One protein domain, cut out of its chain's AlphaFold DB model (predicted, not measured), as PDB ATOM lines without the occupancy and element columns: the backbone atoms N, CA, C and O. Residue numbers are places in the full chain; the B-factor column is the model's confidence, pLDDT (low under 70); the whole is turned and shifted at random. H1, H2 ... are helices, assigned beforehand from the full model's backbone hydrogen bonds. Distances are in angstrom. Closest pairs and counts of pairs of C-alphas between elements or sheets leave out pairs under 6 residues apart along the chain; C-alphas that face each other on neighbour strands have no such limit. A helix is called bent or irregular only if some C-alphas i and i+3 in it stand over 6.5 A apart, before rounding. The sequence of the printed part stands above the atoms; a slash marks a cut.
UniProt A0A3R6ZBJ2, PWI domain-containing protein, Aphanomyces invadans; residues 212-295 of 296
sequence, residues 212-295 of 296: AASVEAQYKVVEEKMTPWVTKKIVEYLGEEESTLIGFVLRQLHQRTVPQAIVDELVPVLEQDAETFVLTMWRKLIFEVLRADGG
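This is residues 212 to 295 of the 296 residues of the protein "PWI domain-containing protein" of Aphanomyces invadans (UniProt A0A3R6ZBJ2). The long, kinked helix H1 runs along one side of an elongated four-helix bundle, with H2 folded back beside it and H4 running back along another of its sides. H3 lies away from H1's centre and makes a corner with the start of H4, while it comes only close to H2; the bundle is imperfect on that side. The printed part has 84 residues with four named helices, in the order H1, H2, H3, H4, and no named strand; its class is all helix. It is compact, with a radius of gyration of the C-alphas of 12.4 A, and spans 36 by 23 by 18 A.

Find C-alpha 215 at (97.680, 127.844, 151.203); from there H1, residues 215 to 238, runs 31.2 A to C-alpha 238 at (80.521, 101.775, 152.004). Look near residue 227 for its kink of 45 degrees; H1 is neither bent nor irregular, but only just: C-alphas 224 and 227 are 6.5 A apart. H2 holds residues 243 to 255 and measures 18.2 A. H3 holds residues 259 to 270 and is only just irregular, with C-alphas 265 and 268 6.7 A apart; its line is a rough one. H4, residues 273 to 293, runs 30.2 A and ends with C-alpha 293 at (99.967, 126.918, 161.468).

Begin at H1. It touches H2 at a shallow tilt of 31 degrees, opposite ways, a helical hairpin whose closest C-alphas, those of Thr 231 and Ile 246, are 6.0 A apart. H1 also touches H4 at a shallow tilt of 31 degrees, opposite ways; look at the closest C-alphas, those of Gln 218 and Val 289, 5.9 A apart. H2 and H4 are near each other, with 5 pairs of C-alphas within 10 A. H4 touches H3 with residues 273 to 282 alone, at a steep tilt of 45 degrees, opposite ways; the closest C-alphas, those of Val 267 and Ala 274, are 5.3 A apart. H3 is close to H2 but not clearly touching, with the closest C-alphas, those of Gln 252 and Ile 262, 7.0 A apart. H3 is also close to H1 but not clearly touching, with the closest C-alphas, those of Tyr 237 and Leu 270, 7.5 A apart. In H2 and H4 every O i to N i+4 pair is within hydrogen-bond range; in H1 15 of 20 are, and in H3 6 of 8.

The two C-alphas farthest apart, those of Pro 268 and Gly 295, are 38.3 A apart. The printed part has no cut, and its three links are tight. Look in the B-factor column for pLDDT under 70 at residues 212 to 223, 256 to 257 and 292 to 295; the mean of the printed part is 76.0.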
ATOM      1  N   ALA A 212      91.746 131.440 158.018       46.72
ATOM      2  CA  ALA A 212      92.855 130.649 158.577       46.72
ATOM      3  C   ALA A 212      93.478 129.592 157.625       46.72
ATOM      4  O   ALA A 212      94.249 128.732 158.050       46.72
ATOM      5  N   ALA A 213      93.151 129.613 156.329       48.59
ATOM      6  CA  ALA A 213      93.568 128.607 155.348       48.59
ATOM      7  C   ALA A 213      94.878 128.975 154.618       48.59
ATOM      8  O   ALA A 213      94.878 129.233 153.406       48.59
ATOM      9  N   SER A 214      95.998 128.968 155.352       47.38
ATOM     10  CA  SER A 214      97.349 129.154 154.793       47.38
ATOM     11  C   SER A 214      97.627 128.134 153.675       47.38
ATOM     12  O   SER A 214      97.631 126.920 153.895       47.38
ATOM     13  N   VAL A 215      97.794 128.637 152.444       52.12
ATOM     14  CA  VAL A 215      97.680 127.844 151.203       52.12
ATOM     15  C   VAL A 215      98.716 126.717 151.139       52.12
ATOM     16  O   VAL A 215      98.365 125.575 150.847       52.12
ATOM     17  N   GLU A 216      99.972 127.029 151.460       50.31
ATOM     18  CA  GLU A 216     101.114 126.108 151.388       50.31
ATOM     19  C   GLU A 216     100.950 124.908 152.341       50.31
ATOM     20  O   GLU A 216     101.138 123.751 151.960       50.31
ATOM     21  N   ALA A 217     100.543 125.180 153.587       53.78
ATOM     22  CA  ALA A 217     100.359 124.162 154.617       53.78
ATOM     23  C   ALA A 217      99.199 123.214 154.278       53.78
ATOM     24  O   ALA A 217      99.274 122.009 154.539       53.78
ATOM     25  N   GLN A 218      98.138 123.745 153.661       60.06
ATOM     26  CA  GLN A 218      96.920 123.002 153.363       60.06
ATOM     27  C   GLN A 218      97.148 121.861 152.358       60.06
ATOM     28  O   GLN A 218      96.631 120.769 152.585       60.06
ATOM     29  N   TYR A 219      97.967 122.048 151.313       62.53
ATOM     30  CA  TYR A 219      98.295 120.962 150.370       62.53
ATOM     31  C   TYR A 219      99.012 119.796 151.064       62.53
ATOM     32  O   TYR A 219      98.585 118.647 150.941       62.53
ATOM     33  N   LYS A 220     100.039 120.088 151.875       64.00
ATOM     34  CA  LYS A 220     100.771 119.062 152.634       64.00
ATOM     35  C   LYS A 220      99.867 118.336 153.639       64.00
ATOM     36  O   LYS A 220      99.945 117.118 153.773       64.00
ATOM     37  N   VAL A 221      98.984 119.065 154.323       67.19
ATOM     38  CA  VAL A 221      97.982 118.491 155.238       67.19
ATOM     39  C   VAL A 221      96.996 117.577 154.498       67.19
ATOM     40  O   VAL A 221      96.683 116.489 154.991       67.19
ATOM     41  N   VAL A 222      96.526 117.973 153.310       69.94
ATOM     42  CA  VAL A 222      95.615 117.150 152.504       69.94
ATOM     43  C   VAL A 222      96.299 115.852 152.069       69.94
ATOM     44  O   VAL A 222      95.775 114.772 152.347       69.94
ATOM     45  N   GLU A 223      97.489 115.930 151.476       68.38
ATOM     46  CA  GLU A 223      98.198 114.751 150.971       68.38
ATOM     47  C   GLU A 223      98.650 113.807 152.104       68.38
ATOM     48  O   GLU A 223      98.368 112.609 152.057       68.38
ATOM     49  N   GLU A 224      99.275 114.335 153.166       74.75
ATOM     50  CA  GLU A 224      99.919 113.538 154.226       74.75
ATOM     51  C   GLU A 224      98.958 113.074 155.345       74.75
ATOM     52  O   GLU A 224      99.304 112.176 156.125       74.75
ATOM     53  N   LYS A 225      97.781 113.705 155.498       77.62
ATOM     54  CA  LYS A 225      96.833 113.421 156.601       77.62
ATOM     55  C   LYS A 225      95.391 113.221 156.148       77.62
ATOM     56  O   LYS A 225      94.716 112.373 156.734       77.62
ATOM     57  N   MET A 226      94.917 113.940 155.129       81.50
ATOM     58  CA  MET A 226      93.539 113.770 154.655       81.50
ATOM     59  C   MET A 226      93.381 112.516 153.792       81.50
ATOM     60  O   MET A 226      92.414 111.794 153.995       81.50
ATOM     61  N   THR A 227      94.355 112.173 152.939       82.50
ATOM     62  CA  THR A 227      94.373 110.918 152.153       82.50
ATOM     63  C   THR A 227      94.023 109.663 152.978       82.50
ATOM     64  O   THR A 227      92.978 109.066 152.717       82.50
ATOM     65  N   PRO A 228      94.788 109.268 154.023       86.62
ATOM     66  CA  PRO A 228      94.466 108.072 154.808       86.62
ATOM     67  C   PRO A 228      93.179 108.209 155.638       86.62
ATOM     68  O   PRO A 228      92.565 107.199 155.985       86.62
ATOM     69  N   TRP A 229      92.758 109.434 155.971       87.50
ATOM     70  CA  TRP A 229      91.502 109.679 156.684       87.50
ATOM     71  C   TRP A 229      90.285 109.474 155.769       87.50
ATOM     72  O   TRP A 229      89.351 108.777 156.162       87.50
ATOM     73  N   VAL A 230      90.330 110.000 154.537       86.56
ATOM     74  CA  VAL A 230      89.294 109.822 153.508       86.56
ATOM     75  C   VAL A 230      89.180 108.350 153.132       86.56
ATOM     76  O   VAL A 230      88.081 107.814 153.228       86.56
ATOM     77  N   THR A 231      90.286 107.662 152.812       86.25
ATOM     78  CA  THR A 231      90.269 106.215 152.517       86.25
ATOM     79  C   THR A 231      89.594 105.424 153.634       86.25
ATOM     80  O   THR A 231      88.670 104.655 153.376       86.25
ATOM     81  N   LYS A 232      89.985 105.663 154.895       87.75
ATOM     82  CA  LYS A 232      89.365 104.986 156.039       87.75
ATOM     83  C   LYS A 232      87.867 105.289 156.151       87.75
ATOM     84  O   LYS A 232      87.106 104.377 156.454       87.75
ATOM     85  N   LYS A 233      87.442 106.536 155.928       84.06
ATOM     86  CA  LYS A 233      86.031 106.925 156.045       84.06
ATOM     87  C   LYS A 233      85.162 106.412 154.900       84.06
ATOM     88  O   LYS A 233      84.053 105.975 155.176       84.06
ATOM     89  N   ILE A 234      85.660 106.380 153.665       85.75
ATOM     90  CA  ILE A 234      84.964 105.744 152.535       85.75
ATOM     91  C   ILE A 234      84.697 104.262 152.841       85.75
ATOM     92  O   ILE A 234      83.549 103.829 152.767       85.75
ATOM     93  N   VAL A 235      85.706 103.525 153.320       86.94
ATOM     94  CA  VAL A 235      85.547 102.121 153.749       86.94
ATOM     95  C   VAL A 235      84.611 101.976 154.963       86.94
ATOM     96  O   VAL A 235      83.926 100.966 155.089       86.94
ATOM     97  N   GLU A 236      84.538 102.970 155.854       86.81
ATOM     98  CA  GLU A 236      83.639 102.956 157.021       86.81
ATOM     99  C   GLU A 236      82.153 103.103 156.641       86.81
ATOM    100  O   GLU A 236      81.311 102.479 157.285       86.81
ATOM    101  N   TYR A 237      81.834 103.882 155.597       81.25
ATOM    102  CA  TYR A 237      80.458 104.075 155.112       81.25
ATOM    103  C   TYR A 237      80.019 103.013 154.090       81.25
ATOM    104  O   TYR A 237      78.920 102.477 154.201       81.25
ATOM    105  N   LEU A 238      80.869 102.684 153.109       80.00
ATOM    106  CA  LEU A 238      80.521 101.775 152.004       80.00
ATOM    107  C   LEU A 238      80.890 100.307 152.281       80.00
ATOM    108  O   LEU A 238      80.349  99.402 151.652       80.00
ATOM    109  N   GLY A 239      81.804 100.043 153.220       80.06
ATOM    110  CA  GLY A 239      82.336  98.703 153.496       80.06
ATOM    111  C   GLY A 239      83.399  98.217 152.500       80.06
ATOM    112  O   GLY A 239      84.039  97.197 152.757       80.06
ATOM    113  N   GLU A 240      83.621  98.947 151.405       79.12
ATOM    114  CA  GLU A 240      84.604  98.657 150.354       79.12
ATOM    115  C   GLU A 240      85.441  99.898 149.988       79.12
ATOM    116  O   GLU A 240      85.067 101.035 150.287       79.12
ATOM    117  N   GLU A 241      86.617  99.692 149.386       78.88
ATOM    118  CA  GLU A 241      87.543 100.781 149.043       78.88
ATOM    119  C   GLU A 241      87.277 101.325 147.632       78.88
ATOM    120  O   GLU A 241      87.926 100.951 146.656       78.88
ATOM    121  N   GLU A 242      86.334 102.261 147.535       82.94
ATOM    122  CA  GLU A 242      86.040 102.985 146.296       82.94
ATOM    123  C   GLU A 242      87.150 104.007 145.962       82.94
ATOM    124  O   GLU A 242      87.052 105.208 146.238       82.94
ATOM    125  N   SER A 243      88.249 103.537 145.356       82.00
ATOM    126  CA  SER A 243      89.403 104.378 144.986       82.00
ATOM    127  C   SER A 243      89.027 105.539 144.051       82.00
ATOM    128  O   SER A 243      89.656 106.598 144.097       82.00
ATOM    129  N   THR A 244      87.980 105.372 143.233       84.62
ATOM    130  CA  THR A 244      87.424 106.429 142.373       84.62
ATOM    131  C   THR A 244      86.863 107.579 143.209       84.62
ATOM    132  O   THR A 244      87.188 108.742 142.960       84.62
ATOM    133  N   LEU A 245      86.069 107.253 144.236       83.38
ATOM    134  CA  LEU A 245      85.466 108.215 145.156       83.38
ATOM    135  C   LEU A 245      86.522 108.902 146.030       83.38
ATOM    136  O   LEU A 245      86.479 110.117 146.207       83.38
ATOM    137  N   ILE A 246      87.528 108.160 146.503       85.94
ATOM    138  CA  ILE A 246      88.667 108.713 147.256       85.94
ATOM    139  C   ILE A 246      89.430 109.739 146.399       85.94
ATOM    140  O   ILE A 246      89.673 110.864 146.839       85.94
ATOM    141  N   GLY A 247      89.750 109.391 145.146       83.94
ATOM    142  CA  GLY A 247      90.406 110.298 144.196       83.94
ATOM    143  C   GLY A 247      89.547 111.501 143.781       83.94
ATOM    144  O   GLY A 247      90.090 112.539 143.398       83.94
ATOM    145  N   PHE A 248      88.220 111.387 143.871       85.75
ATOM    146  CA  PHE A 248      87.279 112.486 143.658       85.75
ATOM    147  C   PHE A 248      87.224 113.440 144.861       85.75
ATOM    148  O   PHE A 248      87.470 114.632 144.696       85.75
ATOM    149  N   VAL A 249      87.017 112.927 146.078       83.50
ATOM    150  CA  VAL A 249      86.999 113.732 147.314       83.50
ATOM    151  C   VAL A 249      88.320 114.482 147.504       83.50
ATOM    152  O   VAL A 249      88.322 115.679 147.799       83.50
ATOM    153  N   LEU A 250      89.457 113.819 147.259       82.69
ATOM    154  CA  LEU A 250      90.761 114.480 147.276       82.69
ATOM    155  C   LEU A 250      90.860 115.591 146.225       82.69
ATOM    156  O   LEU A 250      91.418 116.646 146.522       82.69
ATOM    157  N   ARG A 251      90.292 115.414 145.027       82.38
ATOM    158  CA  ARG A 251      90.262 116.472 144.008       82.38
ATOM    159  C   ARG A 251      89.453 117.684 144.467       82.38
ATOM    160  O   ARG A 251      89.956 118.793 144.319       82.38
ATOM    161  N   GLN A 252      88.282 117.495 145.080       80.94
ATOM    162  CA  GLN A 252      87.469 118.611 145.585       80.94
ATOM    163  C   GLN A 252      88.183 119.376 146.715       80.94
ATOM    164  O   GLN A 252      88.188 120.607 146.725       80.94
ATOM    165  N   LEU A 253      88.901 118.667 147.595       77.88
ATOM    166  CA  LEU A 253      89.786 119.278 148.599       77.88
ATOM    167  C   LEU A 253      90.913 120.124 147.970       77.88
ATOM    168  O   LEU A 253      91.214 121.204 148.472       77.88
ATOM    169  N   HIS A 254      91.508 119.679 146.855       75.75
ATOM    170  CA  HIS A 254      92.530 120.447 146.122       75.75
ATOM    171  C   HIS A 254      91.947 121.613 145.304       75.75
ATOM    172  O   HIS A 254      92.638 122.610 145.094       75.75
ATOM    173  N   GLN A 255      90.701 121.498 144.829       75.62
ATOM    174  CA  GLN A 255      90.011 122.520 144.028       75.62
ATOM    175  C   GLN A 255      89.305 123.592 144.869       75.62
ATOM    176  O   GLN A 255      88.847 124.586 144.308       75.62
ATOM    177  N   ARG A 256      89.269 123.436 146.202       68.12
ATOM    178  CA  ARG A 256      88.629 124.375 147.142       68.12
ATOM    179  C   ARG A 256      87.131 124.566 146.866       68.12
ATOM    180  O   ARG A 256      86.596 125.656 147.065       68.12
ATOM    181  N   THR A 257      86.454 123.505 146.418       69.56
ATOM    182  CA  THR A 257      85.002 123.509 146.203       69.56
ATOM    183  C   THR A 257      84.277 123.853 147.510       69.56
ATOM    184  O   THR A 257      84.697 123.429 148.589       69.56
ATOM    185  N   VAL A 258      83.188 124.627 147.438       75.81
ATOM    186  CA  VAL A 258      82.390 124.961 148.631       75.81
ATOM    187  C   VAL A 258      81.798 123.686 149.254       75.81
ATOM    188  O   VAL A 258      81.338 122.827 148.500       75.81
ATOM    189  N   PRO A 259      81.754 123.543 150.598       73.31
ATOM    190  CA  PRO A 259      81.319 122.299 151.240       73.31
ATOM    191  C   PRO A 259      79.951 121.793 150.774       73.31
ATOM    192  O   PRO A 259      79.790 120.590 150.597       73.31
ATOM    193  N   GLN A 260      79.002 122.696 150.502       72.19
ATOM    194  CA  GLN A 260      77.677 122.329 149.997       72.19
ATOM    195  C   GLN A 260      77.743 121.596 148.650       72.19
ATOM    196  O   GLN A 260      77.155 120.535 148.514       72.19
ATOM    197  N   ALA A 261      78.535 122.083 147.691       78.06
ATOM    198  CA  ALA A 261      78.675 121.418 146.396       78.06
ATOM    199  C   ALA A 261      79.328 120.029 146.531       78.06
ATOM    200  O   ALA A 261      78.949 119.104 145.821       78.06
ATOM    201  N   ILE A 262      80.247 119.854 147.491       80.75
ATOM    202  CA  ILE A 262      80.822 118.534 147.803       80.75
ATOM    203  C   ILE A 262      79.752 117.604 148.403       80.75
ATOM    204  O   ILE A 262      79.762 116.412 148.110       80.75
ATOM    205  N   VAL A 263      78.816 118.115 149.213       80.81
ATOM    206  CA  VAL A 263      77.650 117.334 149.666       80.81
ATOM    207  C   VAL A 263      76.784 116.943 148.471       80.81
ATOM    208  O   VAL A 263      76.522 115.758 148.291       80.81
ATOM    209  N   ASP A 264      76.394 117.902 147.632       81.38
ATOM    210  CA  ASP A 264      75.477 117.685 146.505       81.38
ATOM    211  C   ASP A 264      76.029 116.653 145.493       81.38
ATOM    212  O   ASP A 264      75.276 115.842 144.952       81.38
ATOM    213  N   GLU A 265      77.351 116.623 145.285       83.81
ATOM    214  CA  GLU A 265      78.054 115.628 144.458       83.81
ATOM    215  C   GLU A 265      78.203 114.245 145.126       83.81
ATOM    216  O   GLU A 265      78.371 113.243 144.427       83.81
ATOM    217  N   LEU A 266      78.149 114.163 146.462       83.38
ATOM    218  CA  LEU A 266      78.293 112.918 147.232       83.38
ATOM    219  C   LEU A 266      76.957 112.285 147.649       83.38
ATOM    220  O   LEU A 266      76.908 111.071 147.851       83.38
ATOM    221  N   VAL A 267      75.869 113.056 147.731       82.00
ATOM    222  CA  VAL A 267      74.500 112.564 147.987       82.00
ATOM    223  C   VAL A 267      74.090 111.399 147.064       82.00
ATOM    224  O   VAL A 267      73.497 110.450 147.572       82.00
ATOM    225  N   PRO A 268      74.442 111.352 145.760       82.50
ATOM    226  CA  PRO A 268      74.138 110.203 144.896       82.50
ATOM    227  C   PRO A 268      74.851 108.884 145.252       82.50
ATOM    228  O   PRO A 268      74.564 107.868 144.623       82.50
ATOM    229  N   VAL A 269      75.803 108.896 146.197       82.38
ATOM    230  CA  VAL A 269      76.649 107.740 146.565       82.38
ATOM    231  C   VAL A 269      76.586 107.422 148.064       82.38
ATOM    232  O   VAL A 269      76.619 106.257 148.447       82.38
ATOM    233  N   LEU A 270      76.495 108.451 148.911       75.56
ATOM    234  CA  LEU A 270      76.448 108.350 150.376       75.56
ATOM    235  C   LEU A 270      75.064 108.700 150.962       75.56
ATOM    236  O   LEU A 270      74.896 108.667 152.178       75.56
ATOM    237  N   GLU A 271      74.082 109.039 150.118       84.12
ATOM    238  CA  GLU A 271      72.710 109.415 150.488       84.12
ATOM    239  C   GLU A 271      72.656 110.355 151.710       84.12
ATOM    240  O   GLU A 271      73.142 111.485 151.654       84.12
ATOM    241  N   GLN A 272      72.079 109.894 152.826       74.88
ATOM    242  CA  GLN A 272      71.894 110.673 154.053       74.88
ATOM    243  C   GLN A 272      73.205 110.927 154.829       74.88
ATOM    244  O   GLN A 272      73.281 111.873 155.613       74.88
ATOM    245  N   ASP A 273      74.245 110.120 154.613       79.25
ATOM    246  CA  ASP A 273      75.531 110.261 155.304       79.25
ATOM    247  C   ASP A 273      76.472 111.280 154.635       79.25
ATOM    248  O   ASP A 273      77.469 111.676 155.245       79.25
ATOM    249  N   ALA A 274      76.151 111.767 153.428       81.69
ATOM    250  CA  ALA A 274      76.969 112.729 152.680       81.69
ATOM    251  C   ALA A 274      77.236 114.033 153.461       81.69
ATOM    252  O   ALA A 274      78.390 114.455 153.585       81.69
ATOM    253  N   GLU A 275      76.199 114.636 154.057       77.56
ATOM    254  CA  GLU A 275      76.324 115.829 154.914       77.56
ATOM    255  C   GLU A 275      77.260 115.569 156.105       77.56
ATOM    256  O   GLU A 275      78.195 116.330 156.366       77.56
ATOM    257  N   THR A 276      77.050 114.450 156.805       79.50
ATOM    258  CA  THR A 276      77.837 114.057 157.984       79.50
ATOM    259  C   THR A 276      79.301 113.787 157.622       79.50
ATOM    260  O   THR A 276      80.207 114.197 158.359       79.50
ATOM    261  N   PHE A 277      79.554 113.145 156.479       84.31
ATOM    262  CA  PHE A 277      80.892 112.917 155.942       84.31
ATOM    263  C   PHE A 277      81.609 114.242 155.657       84.31
ATOM    264  O   PHE A 277      82.696 114.463 156.202       84.31
ATOM    265  N   VAL A 278      81.000 115.152 154.885       83.75
ATOM    266  CA  VAL A 278      81.628 116.431 154.512       83.75
ATOM    267  C   VAL A 278      81.842 117.331 155.730       83.75
ATOM    268  O   VAL A 278      82.934 117.873 155.887       83.75
ATOM    269  N   LEU A 279      80.877 117.434 156.650       80.88
ATOM    270  CA  LEU A 279      81.042 118.200 157.894       80.88
ATOM    271  C   LEU A 279      82.190 117.661 158.761       80.88
ATOM    272  O   LEU A 279      82.966 118.436 159.326       80.88
ATOM    273  N   THR A 280      82.333 116.337 158.858       82.94
ATOM    274  CA  THR A 280      83.429 115.720 159.622       82.94
ATOM    275  C   THR A 280      84.776 115.908 158.915       82.94
ATOM    276  O   THR A 280      85.773 116.209 159.574       82.94
ATOM    277  N   MET A 281      84.802 115.808 157.583       82.69
ATOM    278  CA  MET A 281      85.978 116.078 156.751       82.69
ATOM    279  C   MET A 281      86.446 117.527 156.892       82.69
ATOM    280  O   MET A 281      87.631 117.768 157.108       82.69
ATOM    281  N   TRP A 282      85.529 118.495 156.826       81.56
ATOM    282  CA  TRP A 282      85.864 119.918 156.893       81.56
ATOM    283  C   TRP A 282      86.378 120.319 158.276       81.56
ATOM    284  O   TRP A 282      87.419 120.964 158.389       81.56
ATOM    285  N   ARG A 283      85.737 119.828 159.348       78.12
ATOM    286  CA  ARG A 283      86.240 119.981 160.725       78.12
ATOM    287  C   ARG A 283      87.623 119.352 160.904       78.12
ATOM    288  O   ARG A 283      88.475 119.933 161.574       78.12
ATOM    289  N   LYS A 284      87.880 118.193 160.285       80.06
ATOM    290  CA  LYS A 284      89.202 117.548 160.308       80.06
ATOM    291  C   LYS A 284      90.245 118.341 159.513       80.06
ATOM    292  O   LYS A 284      91.379 118.442 159.969       80.06
ATOM    293  N   LEU A 285      89.867 118.928 158.376       78.50
ATOM    294  CA  LEU A 285      90.731 119.782 157.558       78.50
ATOM    295  C   LEU A 285      91.137 121.044 158.324       78.50
ATOM    296  O   LEU A 285      92.328 121.301 158.460       78.50
ATOM    297  N   ILE A 286      90.168 121.778 158.880       76.00
ATOM    298  CA  ILE A 286      90.411 122.982 159.689       76.00
ATOM    299  C   ILE A 286      91.304 122.645 160.891       76.00
ATOM    300  O   ILE A 286      92.308 123.317 161.109       76.00
ATOM    301  N   PHE A 287      91.012 121.561 161.621       79.12
ATOM    302  CA  PHE A 287      91.836 121.124 162.752       79.12
ATOM    303  C   PHE A 287      93.297 120.852 162.358       79.12
ATOM    304  O   PHE A 287      94.206 121.302 163.049       79.12
ATOM    305  N   GLU A 288      93.549 120.128 161.263       74.44
ATOM    306  CA  GLU A 288      94.923 119.826 160.837       74.44
ATOM    307  C   GLU A 288      95.648 121.042 160.236       74.44
ATOM    308  O   GLU A 288      96.863 121.141 160.389       74.44
ATOM    309  N   VAL A 289      94.931 121.988 159.613       71.62
ATOM    310  CA  VAL A 289      95.502 123.262 159.135       71.62
ATOM    311  C   VAL A 289      95.890 124.162 160.311       71.62
ATOM    312  O   VAL A 289      97.040 124.581 160.385       71.62
ATOM    313  N   LEU A 290      94.999 124.377 161.287       70.81
ATOM    314  CA  LEU A 290      95.312 125.141 162.506       70.81
ATOM    315  C   LEU A 290      96.459 124.502 163.310       70.81
ATOM    316  O   LEU A 290      97.282 125.206 163.891       70.81
ATOM    317  N   ARG A 291      96.551 123.165 163.310       72.00
ATOM    318  CA  ARG A 291      97.645 122.409 163.946       72.00
ATOM    319  C   ARG A 291      98.970 122.477 163.172       72.00
ATOM    320  O   ARG A 291     100.010 122.197 163.761       72.00
ATOM    321  N   ALA A 292      98.941 122.812 161.882       66.19
ATOM    322  CA  ALA A 292     100.136 123.075 161.084       66.19
ATOM    323  C   ALA A 292     100.612 124.531 161.226       66.19
ATOM    324  O   ALA A 292     101.817 124.763 161.273       66.19
ATOM    325  N   ASP A 293      99.681 125.484 161.330       58.66
ATOM    326  CA  ASP A 293      99.967 126.918 161.468       58.66
ATOM    327  C   ASP A 293     100.483 127.265 162.879       58.66
ATOM    328  O   ASP A 293     101.543 127.863 163.029       58.66
ATOM    329  N   GLY A 294      99.831 126.752 163.933       56.81
ATOM    330  CA  GLY A 294     100.282 126.872 165.330       56.81
ATOM    331  C   GLY A 294     101.491 125.995 165.708       56.81
ATOM    332  O   GLY A 294     101.645 125.645 166.879       56.81
ATOM    333  N   GLY A 295     102.294 125.577 164.726       46.88
ATOM    334  CA  GLY A 295     103.450 124.684 164.872       46.88
ATOM    335  C   GLY A 295     104.791 125.292 164.438       46.88
ATOM    336  O   GLY A 295     105.761 124.543 164.303       46.88
TER     337      GLY A 295